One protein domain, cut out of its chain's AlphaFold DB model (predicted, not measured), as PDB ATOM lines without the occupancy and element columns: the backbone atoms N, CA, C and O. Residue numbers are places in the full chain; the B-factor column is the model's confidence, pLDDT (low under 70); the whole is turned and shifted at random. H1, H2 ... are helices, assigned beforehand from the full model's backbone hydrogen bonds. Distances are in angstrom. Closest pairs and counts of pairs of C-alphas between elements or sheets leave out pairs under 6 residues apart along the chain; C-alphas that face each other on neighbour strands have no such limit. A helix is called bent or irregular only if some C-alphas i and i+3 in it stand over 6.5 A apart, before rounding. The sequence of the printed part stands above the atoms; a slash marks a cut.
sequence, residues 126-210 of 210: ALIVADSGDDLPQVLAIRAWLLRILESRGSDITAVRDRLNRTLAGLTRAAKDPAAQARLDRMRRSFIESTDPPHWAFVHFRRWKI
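This is residues 126 to 210 of the 210 residues of an uncharacterized protein of Planctomycetes bacterium (UniProt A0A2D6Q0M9). Three long helices, H2, H3 and H4, form an up-and-down bundle, in which H3 runs back beside H2 and the last part of H4, residues 187 to 192, meets H2. H2 lies in the middle, and two short helices, H1 and H5, sit near its first residues on sides away from H4 and H3 respectively. The printed part has 85 residues with five named helices, in the order H1, H2, H3, H4, H5, and no named strand; the class is all helix. The whole is compact, with a radius of gyration of the C-alphas of 12.5 A, and its outline is elongated, spanning 38 by 23 by 23 A.

H1 is residues 126 to 132, beginning at C-alpha 126 at (158.924, 145.870, 128.389). H2 is residues 137 to 152 and measures 22.9 A from first to last C-alpha; C-alpha 137 is at (161.588, 132.427, 123.599). H3, residues 158 to 174, is the longest helix by residues and measures 24.6 A. H4 is residues 178 to 192 and measures 20.1 A; it is neither bent nor irregular, but only just: C-alphas 189 and 192 are 6.0 A apart. H5 is residues 200 to 205, ending at C-alpha 205 at (165.968, 127.408, 136.198).

H2, H3 and H4 are the bundle, up and down, each helix running against the one before it. H2 is the hub, touching the four other helices. H2 and H3 form a helical hairpin and touch at a shallow tilt of 27 degrees, opposite ways; their closest C-alphas, of Arg 143 and Leu 164, are 5.6 A apart. H4 touches H2 with residues 187 to 192 alone, the same way at a shallow tilt of 25 degrees; the closest C-alphas, of Ala 144 and Phe 191, are 5.7 A apart. H3 and H4, also a hairpin, only just touch, with 3 pairs of C-alphas within 8 A, the closest those of Thr 172 and Leu 184 at 7.2 A. H1 and H2, a third hairpin, only just touch, with 3 such pairs, the closest those of Ile 128 and Val 139 at 7.0 A. H5 only just touches H2, again with 3 pairs, at a steep tilt of 52 degrees; the C-alphas of Ala 141 and Trp 200 are closest, at 5.7 A. H1 and H5 are apart. In H1, H2, H3, H4 and H5 every O i to N i+4 pair is within hydrogen-bond range.

The C-alphas of Gly 154 and Asp 177 are the two farthest apart, at 38.2 A. The printed part has no cut, and it ends at residue 210, the chain's last residue. The links H1 to H2, H2 to H3 and H3 to H4 are tight, and the link H4 to H5 is short. The mean pLDDT of the printed part is 91.0, and residues 207 to 210 are under 70.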
ATOM      1  N   ALA A 126     158.348 144.633 128.909       95.69
ATOM      2  CA  ALA A 126     158.924 145.870 128.389       95.69
ATOM      3  C   ALA A 126     160.460 145.881 128.455       95.69
ATOM      4  O   ALA A 126     161.110 146.278 127.490       95.69
ATOM      5  N   LEU A 127     161.037 145.424 129.571       94.31
ATOM      6  CA  LEU A 127     162.488 145.381 129.756       94.31
ATOM      7  C   LEU A 127     163.158 144.408 128.788       94.31
ATOM      8  O   LEU A 127     164.129 144.775 128.133       94.31
ATOM      9  N   ILE A 128     162.635 143.185 128.669       92.69
ATOM     10  CA  ILE A 128     163.267 142.170 127.824       92.69
ATOM     11  C   ILE A 128     163.152 142.512 126.333       92.69
ATOM     12  O   ILE A 128     164.085 142.272 125.570       92.69
ATOM     13  N   VAL A 129     162.036 143.125 125.925       94.44
ATOM     14  CA  VAL A 129     161.831 143.584 124.548       94.44
ATOM     15  C   VAL A 129     162.770 144.739 124.218       94.44
ATOM     16  O   VAL A 129     163.346 144.754 123.134       94.44
ATOM     17  N   ALA A 130     162.954 145.681 125.146       92.75
ATOM     18  CA  ALA A 130     163.878 146.796 124.958       92.75
ATOM     19  C   ALA A 130     165.342 146.338 124.857       92.75
ATOM     20  O   ALA A 130     166.113 146.931 124.111       92.75
ATOM     21  N   ASP A 131     165.714 145.300 125.605       92.25
ATOM     22  CA  ASP A 131     167.084 144.784 125.672       92.25
ATOM     23  C   ASP A 131     167.443 143.887 124.483       92.25
ATOM     24  O   ASP A 131     168.499 144.032 123.876       92.25
ATOM     25  N   SER A 132     166.561 142.942 124.154       87.88
ATOM     26  CA  SER A 132     166.889 141.829 123.258       87.88
ATOM     27  C   SER A 132     165.953 141.712 122.043       87.88
ATOM     28  O   SER A 132     166.267 140.993 121.093       87.88
ATOM     29  N   GLY A 133     164.820 142.420 122.030       91.88
ATOM     30  CA  GLY A 133     163.832 142.385 120.947       91.88
ATOM     31  C   GLY A 133     162.643 141.449 121.195       91.88
ATOM     32  O   GLY A 133     162.522 140.805 122.231       91.88
ATOM     33  N   ASP A 134     161.728 141.406 120.222       93.31
ATOM     34  CA  ASP A 134     160.369 140.853 120.369       93.31
ATOM     35  C   ASP A 134     160.240 139.356 120.007       93.31
ATOM     36  O   ASP A 134     159.286 138.686 120.420       93.31
ATOM     37  N   ASP A 135     161.198 138.829 119.242       90.75
ATOM     38  CA  ASP A 135     161.152 137.508 118.600       90.75
ATOM     39  C   ASP A 135     161.993 136.476 119.371       90.75
ATOM     40  O   ASP A 135     162.852 135.792 118.814       90.75
ATOM     41  N   LEU A 136     161.763 136.386 120.685       90.19
ATOM     42  CA  LEU A 136     162.571 135.576 121.597       90.19
ATOM     43  C   LEU A 136     161.733 134.583 122.412       90.19
ATOM     44  O   LEU A 136     160.611 134.914 122.811       90.19
ATOM     45  N   PRO A 137     162.279 133.399 122.752       90.31
ATOM     46  CA  PRO A 137     161.588 132.427 123.599       90.31
ATOM     47  C   PRO A 137     161.131 132.988 124.950       90.31
ATOM     48  O   PRO A 137     160.022 132.698 125.398       90.31
ATOM     49  N   GLN A 138     161.948 133.832 125.586       90.19
ATOM     50  CA  GLN A 138     161.600 134.455 126.860       90.19
ATOM     51  C   GLN A 138     160.428 135.438 126.743       90.19
ATOM     52  O   GLN A 138     159.553 135.460 127.609       90.19
ATOM     53  N   VAL A 139     160.351 136.195 125.642       94.06
ATOM     54  CA  VAL A 139     159.214 137.084 125.351       94.06
ATOM     55  C   VAL A 139     157.951 136.262 125.120       94.06
ATOM     56  O   VAL A 139     156.887 136.607 125.638       94.06
ATOM     57  N   LEU A 140     158.068 135.141 124.400       94.81
ATOM     58  CA  LEU A 140     156.957 134.223 124.155       94.81
ATOM     59  C   LEU A 140     156.385 133.678 125.472       94.81
ATOM     60  O   LEU A 140     155.171 133.732 125.668       94.81
ATOM     61  N   ALA A 141     157.243 133.211 126.385       93.56
ATOM     62  CA  ALA A 141     156.828 132.702 127.693       93.56
ATOM     63  C   ALA A 141     156.089 133.773 128.517       93.56
ATOM     64  O   ALA A 141     155.004 133.515 129.039       93.56
ATOM     65  N   ILE A 142     156.621 135.001 128.578       95.31
ATOM     66  CA  ILE A 142     155.996 136.115 129.313       95.31
ATOM     67  C   ILE A 142     154.628 136.472 128.724       95.31
ATOM     68  O   ILE A 142     153.654 136.617 129.466       95.31
ATOM     69  N   ARG A 143     154.525 136.595 127.394       96.75
ATOM     70  CA  ARG A 143     153.269 136.940 126.705       96.75
ATOM     71  C   ARG A 143     152.210 135.856 126.873       96.75
ATOM     72  O   ARG A 143     151.046 136.182 127.097       96.75
ATOM     73  N   ALA A 144     152.604 134.587 126.797       95.50
ATOM     74  CA  ALA A 144     151.697 133.461 126.984       95.50
ATOM     75  C   ALA A 144     151.155 133.408 128.418       95.50
ATOM     76  O   ALA A 144     149.950 133.278 128.634       95.50
ATOM     77  N   TRP A 145     152.036 133.610 129.399       95.88
ATOM     78  CA  TRP A 145     151.660 133.685 130.805       95.88
ATOM     79  C   TRP A 145     150.722 134.867 131.099       95.88
ATOM     80  O   TRP A 145     149.668 134.693 131.716       95.88
ATOM     81  N   LEU A 146     151.036 136.060 130.577       95.94
ATOM     82  CA  LEU A 146     150.166 137.239 130.660       95.94
ATOM     83  C   LEU A 146     148.785 136.985 130.048       95.94
ATOM     84  O   LEU A 146     147.776 137.371 130.640       95.94
ATOM     85  N   LEU A 147     148.738 136.348 128.874       96.00
ATOM     86  CA  LEU A 147     147.491 136.033 128.182       96.00
ATOM     87  C   LEU A 147     146.576 135.180 129.068       96.00
ATOM     88  O   LEU A 147     145.413 135.530 129.246       96.00
ATOM     89  N   ARG A 148     147.107 134.113 129.675       94.62
ATOM     90  CA  ARG A 148     146.323 133.200 130.524       94.62
ATOM     91  C   ARG A 148     145.770 133.866 131.775       94.62
ATOM     92  O   ARG A 148     144.615 133.640 132.131       94.62
ATOM     93  N   ILE A 149     146.543 134.745 132.412       93.12
ATOM     94  CA  ILE A 149     146.049 135.504 133.571       93.12
ATOM     95  C   ILE A 149     144.889 136.406 133.172       93.12
ATOM     96  O   ILE A 149     143.882 136.452 133.878       93.12
ATOM     97  N   LEU A 150     145.009 137.106 132.043       94.38
ATOM     98  CA  LEU A 150     143.952 137.995 131.569       94.38
ATOM     99  C   LEU A 150     142.696 137.219 131.149       94.38
ATOM    100  O   LEU A 150     141.592 137.640 131.494       94.38
ATOM    101  N   GLU A 151     142.853 136.070 130.484       92.62
ATOM    102  CA  GLU A 151     141.740 135.184 130.112       92.62
ATOM    103  C   GLU A 151     140.991 134.672 131.347       92.62
ATOM    104  O   GLU A 151     139.768 134.788 131.406       92.62
ATOM    105  N   SER A 152     141.706 134.209 132.381       90.50
ATOM    106  CA  SER A 152     141.090 133.740 133.637       90.50
ATOM    107  C   SER A 152     140.272 134.818 134.364       90.50
ATOM    108  O   SER A 152     139.439 134.518 135.216       90.50
ATOM    109  N   ARG A 153     140.514 136.090 134.030       89.44
ATOM    110  CA  ARG A 153     139.876 137.270 134.620       89.44
ATOM    111  C   ARG A 153     138.804 137.880 133.717       89.44
ATOM    112  O   ARG A 153     138.245 138.907 134.094       89.44
ATOM    113  N   GLY A 154     138.562 137.318 132.530       89.00
ATOM    114  CA  GLY A 154     137.658 137.901 131.533       89.00
ATOM    115  C   GLY A 154     138.065 139.315 131.095       89.00
ATOM    116  O   GLY A 154     137.209 140.125 130.757       89.00
ATOM    117  N   SER A 155     139.358 139.644 131.174       91.31
ATOM    118  CA  SER A 155     139.892 140.951 130.767       91.31
ATOM    119  C   SER A 155     140.089 141.024 129.251       91.31
ATOM    120  O   SER A 155     140.133 139.995 128.584       91.31
ATOM    121  N   ASP A 156     140.261 142.229 128.695       92.50
ATOM    122  CA  ASP A 156     140.639 142.365 127.283       92.50
ATOM    123  C   ASP A 156     142.034 141.770 127.038       92.50
ATOM    124  O   ASP A 156     143.032 142.147 127.664       92.50
ATOM    125  N   ILE A 157     142.078 140.824 126.106       96.25
ATOM    126  CA  ILE A 157     143.261 140.053 125.735       96.25
ATOM    127  C   ILE A 157     143.774 140.377 124.339       96.25
ATOM    128  O   ILE A 157     144.836 139.880 123.966       96.25
ATOM    129  N   THR A 158     143.055 141.202 123.574       96.38
ATOM    130  CA  THR A 158     143.295 141.435 122.142       96.38
ATOM    131  C   THR A 158     144.736 141.865 121.897       96.38
ATOM    132  O   THR A 158     145.492 141.187 121.204       96.38
ATOM    133  N   ALA A 159     145.181 142.914 122.596       95.06
ATOM    134  CA  ALA A 159     146.529 143.444 122.432       95.06
ATOM    135  C   ALA A 159     147.637 142.452 122.836       95.06
ATOM    136  O   ALA A 159     148.720 142.474 122.252       95.06
ATOM    137  N   VAL A 160     147.413 141.610 123.854       96.06
ATOM    138  CA  VAL A 160     148.407 140.611 124.291       96.06
ATOM    139  C   VAL A 160     148.445 139.440 123.315       96.06
ATOM    140  O   VAL A 160     149.529 138.985 122.956       96.06
ATOM    141  N   ARG A 161     147.280 138.998 122.833       96.94
ATOM    142  CA  ARG A 161     147.149 137.932 121.838       96.94
ATOM    143  C   ARG A 161     147.812 138.314 120.517       96.94
ATOM    144  O   ARG A 161     148.568 137.514 119.975       96.94
ATOM    145  N   ASP A 162     147.626 139.544 120.049       97.19
ATOM    146  CA  ASP A 162     148.282 140.031 118.833       97.19
ATOM    147  C   ASP A 162     149.806 140.048 118.978       97.19
ATOM    148  O   ASP A 162     150.526 139.573 118.097       97.19
ATOM    149  N   ARG A 163     150.318 140.540 120.114       96.94
ATOM    150  CA  ARG A 163     151.758 140.519 120.402       96.94
ATOM    151  C   ARG A 163     152.313 139.096 120.495       96.94
ATOM    152  O   ARG A 163     153.378 138.833 119.942       96.94
ATOM    153  N   LEU A 164     151.589 138.179 121.139       96.50
ATOM    154  CA  LEU A 164     151.967 136.766 121.229       96.50
ATOM    155  C   LEU A 164     152.058 136.124 119.838       96.50
ATOM    156  O   LEU A 164     153.054 135.473 119.524       96.50
ATOM    157  N   ASN A 165     151.054 136.359 118.988       96.75
ATOM    158  CA  ASN A 165     151.020 135.852 117.618       96.75
ATOM    159  C   ASN A 165     152.185 136.394 116.778       96.75
ATOM    160  O   ASN A 165     152.792 135.639 116.018       96.75
ATOM    161  N   ARG A 166     152.541 137.677 116.943       96.69
ATOM    162  CA  ARG A 166     153.709 138.265 116.268       96.69
ATOM    163  C   ARG A 166     155.022 137.612 116.700       96.69
ATOM    164  O   ARG A 166     155.774 137.197 115.823       96.69
ATOM    165  N   THR A 167     155.252 137.434 118.005       97.25
ATOM    166  CA  THR A 167     156.444 136.720 118.505       97.25
ATOM    167  C   THR A 167     156.512 135.299 117.954       97.25
ATOM    168  O   THR A 167     157.569 134.858 117.504       97.25
ATOM    169  N   LEU A 168     155.387 134.576 117.941       96.00
ATOM    170  CA  LEU A 168     155.348 133.217 117.402       96.00
ATOM    171  C   LEU A 168     155.692 133.191 115.906       96.00
ATOM    172  O   LEU A 168     156.447 132.324 115.465       96.00
ATOM    173  N   ALA A 169     155.172 134.137 115.124       96.56
ATOM    174  CA  ALA A 169     155.489 134.253 113.705       96.56
ATOM    175  C   ALA A 169     156.975 134.581 113.467       96.56
ATOM    176  O   ALA A 169     157.593 134.021 112.560       96.56
ATOM    177  N   GLY A 170     157.572 135.445 114.293       95.94
ATOM    178  CA  GLY A 170     159.013 135.718 114.293       95.94
ATOM    179  C   GLY A 170     159.847 134.461 114.541       95.94
ATOM    180  O   GLY A 170     160.677 134.096 113.707       95.94
ATOM    181  N   LEU A 171     159.547 133.736 115.621       95.12
ATOM    182  CA  LEU A 171     160.217 132.477 115.965       95.12
ATOM    183  C   LEU A 171     160.038 131.400 114.886       95.12
ATOM    184  O   LEU A 171     160.982 130.676 114.580       95.12
ATOM    185  N   THR A 172     158.860 131.332 114.261       95.88
ATOM    186  CA  THR A 172     158.593 130.417 113.139       95.88
ATOM    187  C   THR A 172     159.494 130.717 111.948       95.88
ATOM    188  O   THR A 172     160.088 129.806 111.381       95.88
ATOM    189  N   ARG A 173     159.672 131.995 111.590       95.88
ATOM    190  CA  ARG A 173     160.586 132.389 110.502       95.88
ATOM    191  C   ARG A 173     162.053 132.082 110.821       95.88
ATOM    192  O   ARG A 173     162.838 131.846 109.904       95.88
ATOM    193  N   ALA A 174     162.430 132.100 112.100       92.81
ATOM    194  CA  ALA A 174     163.787 131.794 112.547       92.81
ATOM    195  C   ALA A 174     164.093 130.282 112.589       92.81
ATOM    196  O   ALA A 174     165.258 129.895 112.482       92.81
ATOM    197  N   ALA A 175     163.078 129.423 112.713       94.12
ATOM    198  CA  ALA A 175     163.225 127.971 112.809       94.12
ATOM    199  C   ALA A 175     163.483 127.315 111.437       94.12
ATOM    200  O   ALA A 175     162.586 126.759 110.813       94.12
ATOM    201  N   LYS A 176     164.726 127.397 110.948       94.44
ATOM    202  CA  LYS A 176     165.097 126.954 109.587       94.44
ATOM    203  C   LYS A 176     165.433 125.469 109.456       94.44
ATOM    204  O   LYS A 176     165.429 124.950 108.345       94.44
ATOM    205  N   ASP A 177     165.756 124.803 110.560       95.19
ATOM    206  CA  ASP A 177     166.160 123.397 110.579       95.19
ATOM    207  C   ASP A 177     165.204 122.534 111.432       95.19
ATOM    208  O   ASP A 177     164.449 123.069 112.256       95.19
ATOM    209  N   PRO A 178     165.217 121.194 111.270       96.38
ATOM    210  CA  PRO A 178     164.330 120.306 112.021       96.38
ATOM    211  C   PRO A 178     164.484 120.387 113.547       96.38
ATOM    212  O   PRO A 178     163.505 120.199 114.269       96.38
ATOM    213  N   ALA A 179     165.682 120.678 114.064       92.81
ATOM    214  CA  ALA A 179     165.908 120.792 115.503       92.81
ATOM    215  C   ALA A 179     165.287 122.084 116.058       92.81
ATOM    216  O   ALA A 179     164.648 122.060 117.116       92.81
ATOM    217  N   ALA A 180     165.417 123.193 115.327       90.81
ATOM    218  CA  ALA A 180     164.779 124.466 115.633       90.81
ATOM    219  C   ALA A 180     163.248 124.369 115.543       90.81
ATOM    220  O   ALA A 180     162.554 124.897 116.415       90.81
ATOM    221  N   GLN A 181     162.715 123.630 114.563       94.12
ATOM    222  CA  GLN A 181     161.276 123.378 114.461       94.12
ATOM    223  C   GLN A 181     160.767 122.523 115.630       94.12
ATOM    224  O   GLN A 181     159.786 122.886 116.276       94.12
ATOM    225  N   ALA A 182     161.472 121.446 115.988       93.19
ATOM    226  CA  ALA A 182     161.099 120.611 117.131       93.19
ATOM    227  C   ALA A 182     161.103 121.400 118.456       93.19
ATOM    228  O   ALA A 182     160.261 121.177 119.330       93.19
ATOM    229  N   ARG A 183     162.045 122.336 118.605       90.00
ATOM    230  CA  ARG A 183     162.103 123.313 119.702       90.00
ATOM    231  C   ARG A 183     160.884 124.231 119.719       90.00
ATOM    232  O   ARG A 183     160.260 124.396 120.766       90.00
ATOM    233  N   LEU A 184     160.516 124.787 118.568       92.56
ATOM    234  CA  LEU A 184     159.334 125.630 118.433       92.56
ATOM    235  C   LEU A 184     158.049 124.878 118.786       92.56
ATOM    236  O   LEU A 184     157.221 125.400 119.530       92.56
ATOM    237  N   ASP A 185     157.910 123.633 118.341       93.81
ATOM    238  CA  ASP A 185     156.739 122.810 118.646       93.81
ATOM    239  C   ASP A 185     156.632 122.496 120.146       93.81
ATOM    240  O   ASP A 185     155.534 122.505 120.708       93.81
ATOM    241  N   ARG A 186     157.766 122.278 120.835       92.06
ATOM    242  CA  ARG A 186     157.786 122.155 122.306       92.06
ATOM    243  C   ARG A 186     157.326 123.442 122.990       92.06
ATOM    244  O   ARG A 186     156.528 123.366 123.926       92.06
ATOM    245  N   MET A 187     157.791 124.606 122.527       91.69
ATOM    246  CA  MET A 187     157.355 125.900 123.066       91.69
ATOM    247  C   MET A 187     155.858 126.128 122.855       91.69
ATOM    248  O   MET A 187     155.178 126.552 123.783       91.69
ATOM    249  N   ARG A 188     155.326 125.815 121.668       93.75
ATOM    250  CA  ARG A 188     153.891 125.953 121.369       93.75
ATOM    251  C   ARG A 188     153.034 125.135 122.329       93.75
ATOM    252  O   ARG A 188     152.151 125.706 122.970       93.75
ATOM    253  N   ARG A 189     153.363 123.851 122.506       93.12
ATOM    254  CA  ARG A 189     152.675 122.974 123.467       93.12
ATOM    255  C   ARG A 189     152.738 123.518 124.894       93.12
ATOM    256  O   ARG A 189     151.732 123.558 125.590       93.12
ATOM    257  N   SER A 190     153.917 123.966 125.321       90.44
ATOM    258  CA  SER A 190     154.150 124.324 126.726       90.44
ATOM    259  C   SER A 190     153.637 125.713 127.104       90.44
ATOM    260  O   SER A 190     153.197 125.916 128.232       90.44
ATOM    261  N   PHE A 191     153.714 126.681 126.191       92.88
ATOM    262  CA  PHE A 191     153.363 128.071 126.476       92.88
ATOM    263  C   PHE A 191     151.975 128.432 125.951       92.88
ATOM    264  O   PHE A 191     151.204 129.081 126.645       92.88
ATOM    265  N   ILE A 192     151.633 128.026 124.729       93.12
ATOM    266  CA  ILE A 192     150.442 128.545 124.039       93.12
ATOM    267  C   ILE A 192     149.232 127.640 124.268       93.12
ATOM    268  O   ILE A 192     148.133 128.117 124.562       93.12
ATOM    269  N   GLU A 193     149.442 126.335 124.126       93.06
ATOM    270  CA  GLU A 193     148.387 125.324 124.254       93.06
ATOM    271  C   GLU A 193     148.108 124.973 125.723       93.06
ATOM    272  O   GLU A 193     147.016 124.508 126.043       93.06
ATOM    273  N   SER A 194     149.054 125.253 126.626       91.56
ATOM    274  CA  SER A 194     148.864 125.065 128.064       91.56
ATOM    275  C   SER A 194     147.810 126.020 128.636       91.56
ATOM    276  O   SER A 194     147.761 127.216 128.321       91.56
ATOM    277  N   THR A 195     146.976 125.485 129.525       88.38
ATOM    278  CA  THR A 195     146.049 126.258 130.360       88.38
ATOM    279  C   THR A 195     146.765 126.960 131.514       88.38
ATOM    280  O   THR A 195     146.291 127.996 131.976       88.38
ATOM    281  N   ASP A 196     147.928 126.445 131.922       88.25
ATOM    282  CA  ASP A 196     148.807 127.030 132.933       88.25
ATOM    283  C   ASP A 196     150.268 126.981 132.450       88.25
ATOM    284  O   ASP A 196     151.032 126.071 132.779       88.25
ATOM    285  N   PRO A 197     150.659 127.884 131.540       90.69
ATOM    286  CA  PRO A 197     152.014 127.948 131.030       90.69
ATOM    287  C   PRO A 197     152.960 128.403 132.143       90.69
ATOM    288  O   PRO A 197     152.587 129.239 132.969       90.69
ATOM    289  N   PRO A 198     154.207 127.919 132.164       89.56
ATOM    290  CA  PRO A 198     155.190 128.394 133.123       89.56
ATOM    291  C   PRO A 198     155.600 129.841 132.820       89.56
ATOM    292  O   PRO A 198     155.679 130.264 131.664       89.56
ATOM    293  N   HIS A 199     155.922 130.599 133.867       89.69
ATOM    294  CA  HIS A 199     156.575 131.902 133.724       89.69
ATOM    295  C   HIS A 199     158.069 131.730 133.394       89.69
ATOM    296  O   HIS A 199     158.660 130.667 133.595       89.69
ATOM    297  N   TRP A 200     158.705 132.798 132.904       89.00
ATOM    298  CA  TRP A 200     160.076 132.727 132.392       89.00
ATOM    299  C   TRP A 200     161.116 132.288 133.434       89.00
ATOM    300  O   TRP A 200     161.948 131.445 133.113       89.00
ATOM    301  N   ALA A 201     161.055 132.783 134.675       87.69
ATOM    302  CA  ALA A 201     161.983 132.338 135.721       87.69
ATOM    303  C   ALA A 201     161.975 130.813 135.921       87.69
ATOM    304  O   ALA A 201     163.034 130.190 135.940       87.69
ATOM    305  N   PHE A 202     160.798 130.186 135.952       86.25
ATOM    306  CA  PHE A 202     160.694 128.732 136.057       86.25
ATOM    307  C   PHE A 202     161.337 128.020 134.861       86.25
ATOM    308  O   PHE A 202     162.103 127.075 135.035       86.25
ATOM    309  N   VAL A 203     161.072 128.505 133.645       85.56
ATOM    310  CA  VAL A 203     161.661 127.974 132.404       85.56
ATOM    311  C   VAL A 203     163.192 128.071 132.424       85.56
ATOM    312  O   VAL A 203     163.873 127.114 132.048       85.56
ATOM    313  N   HIS A 204     163.723 129.200 132.897       85.25
ATOM    314  CA  HIS A 204     165.154 129.456 133.021       85.25
ATOM    315  C   HIS A 204     165.833 128.451 133.969       85.25
ATOM    316  O   HIS A 204     166.771 127.767 133.559       85.25
ATOM    317  N   PHE A 205     165.329 128.283 135.199       81.62
ATOM    318  CA  PHE A 205     165.968 127.408 136.198       81.62
ATOM    319  C   PHE A 205     165.729 125.922 135.983       81.62
ATOM    320  O   PHE A 205     166.618 125.110 136.233       81.62
ATOM    321  N   ARG A 206     164.587 125.536 135.407       76.12
ATOM    322  CA  ARG A 206     164.391 124.154 134.942       76.12
ATOM    323  C   ARG A 206     165.317 123.789 133.781       76.12
ATOM    324  O   ARG A 206     165.246 122.655 133.305       76.12
ATOM    325  N   ARG A 207     166.150 124.735 133.311       66.69
ATOM    326  CA  ARG A 207     167.013 124.624 132.129       66.69
ATOM    327  C   ARG A 207     166.247 123.964 131.002       66.69
ATOM    328  O   ARG A 207     166.752 123.040 130.357       66.69
ATOM    329  N   TRP A 208     164.989 124.381 130.832       61.59
ATOM    330  CA  TRP A 208     164.157 123.824 129.790       61.59
ATOM    331  C   TRP A 208     164.936 123.987 128.502       61.59
ATOM    332  O   TRP A 208     165.279 125.102 128.108       61.59
ATOM    333  N   LYS A 209     165.279 122.847 127.895       50.91
ATOM    334  CA  LYS A 209     165.879 122.814 126.571       50.91
ATOM    335  C   LYS A 209     164.782 123.228 125.604       50.91
ATOM    336  O   LYS A 209     164.133 122.390 124.971       50.91
ATOM    337  N   ILE A 210     164.543 124.536 125.571       48.34
ATOM    338  CA  ILE A 210     163.970 125.211 124.430       48.34
ATOM    339  C   ILE A 210     164.923 124.866 123.309       48.34
ATOM    340  O   ILE A 210     166.102 125.284 123.299       48.34
TER     341      ILE A 210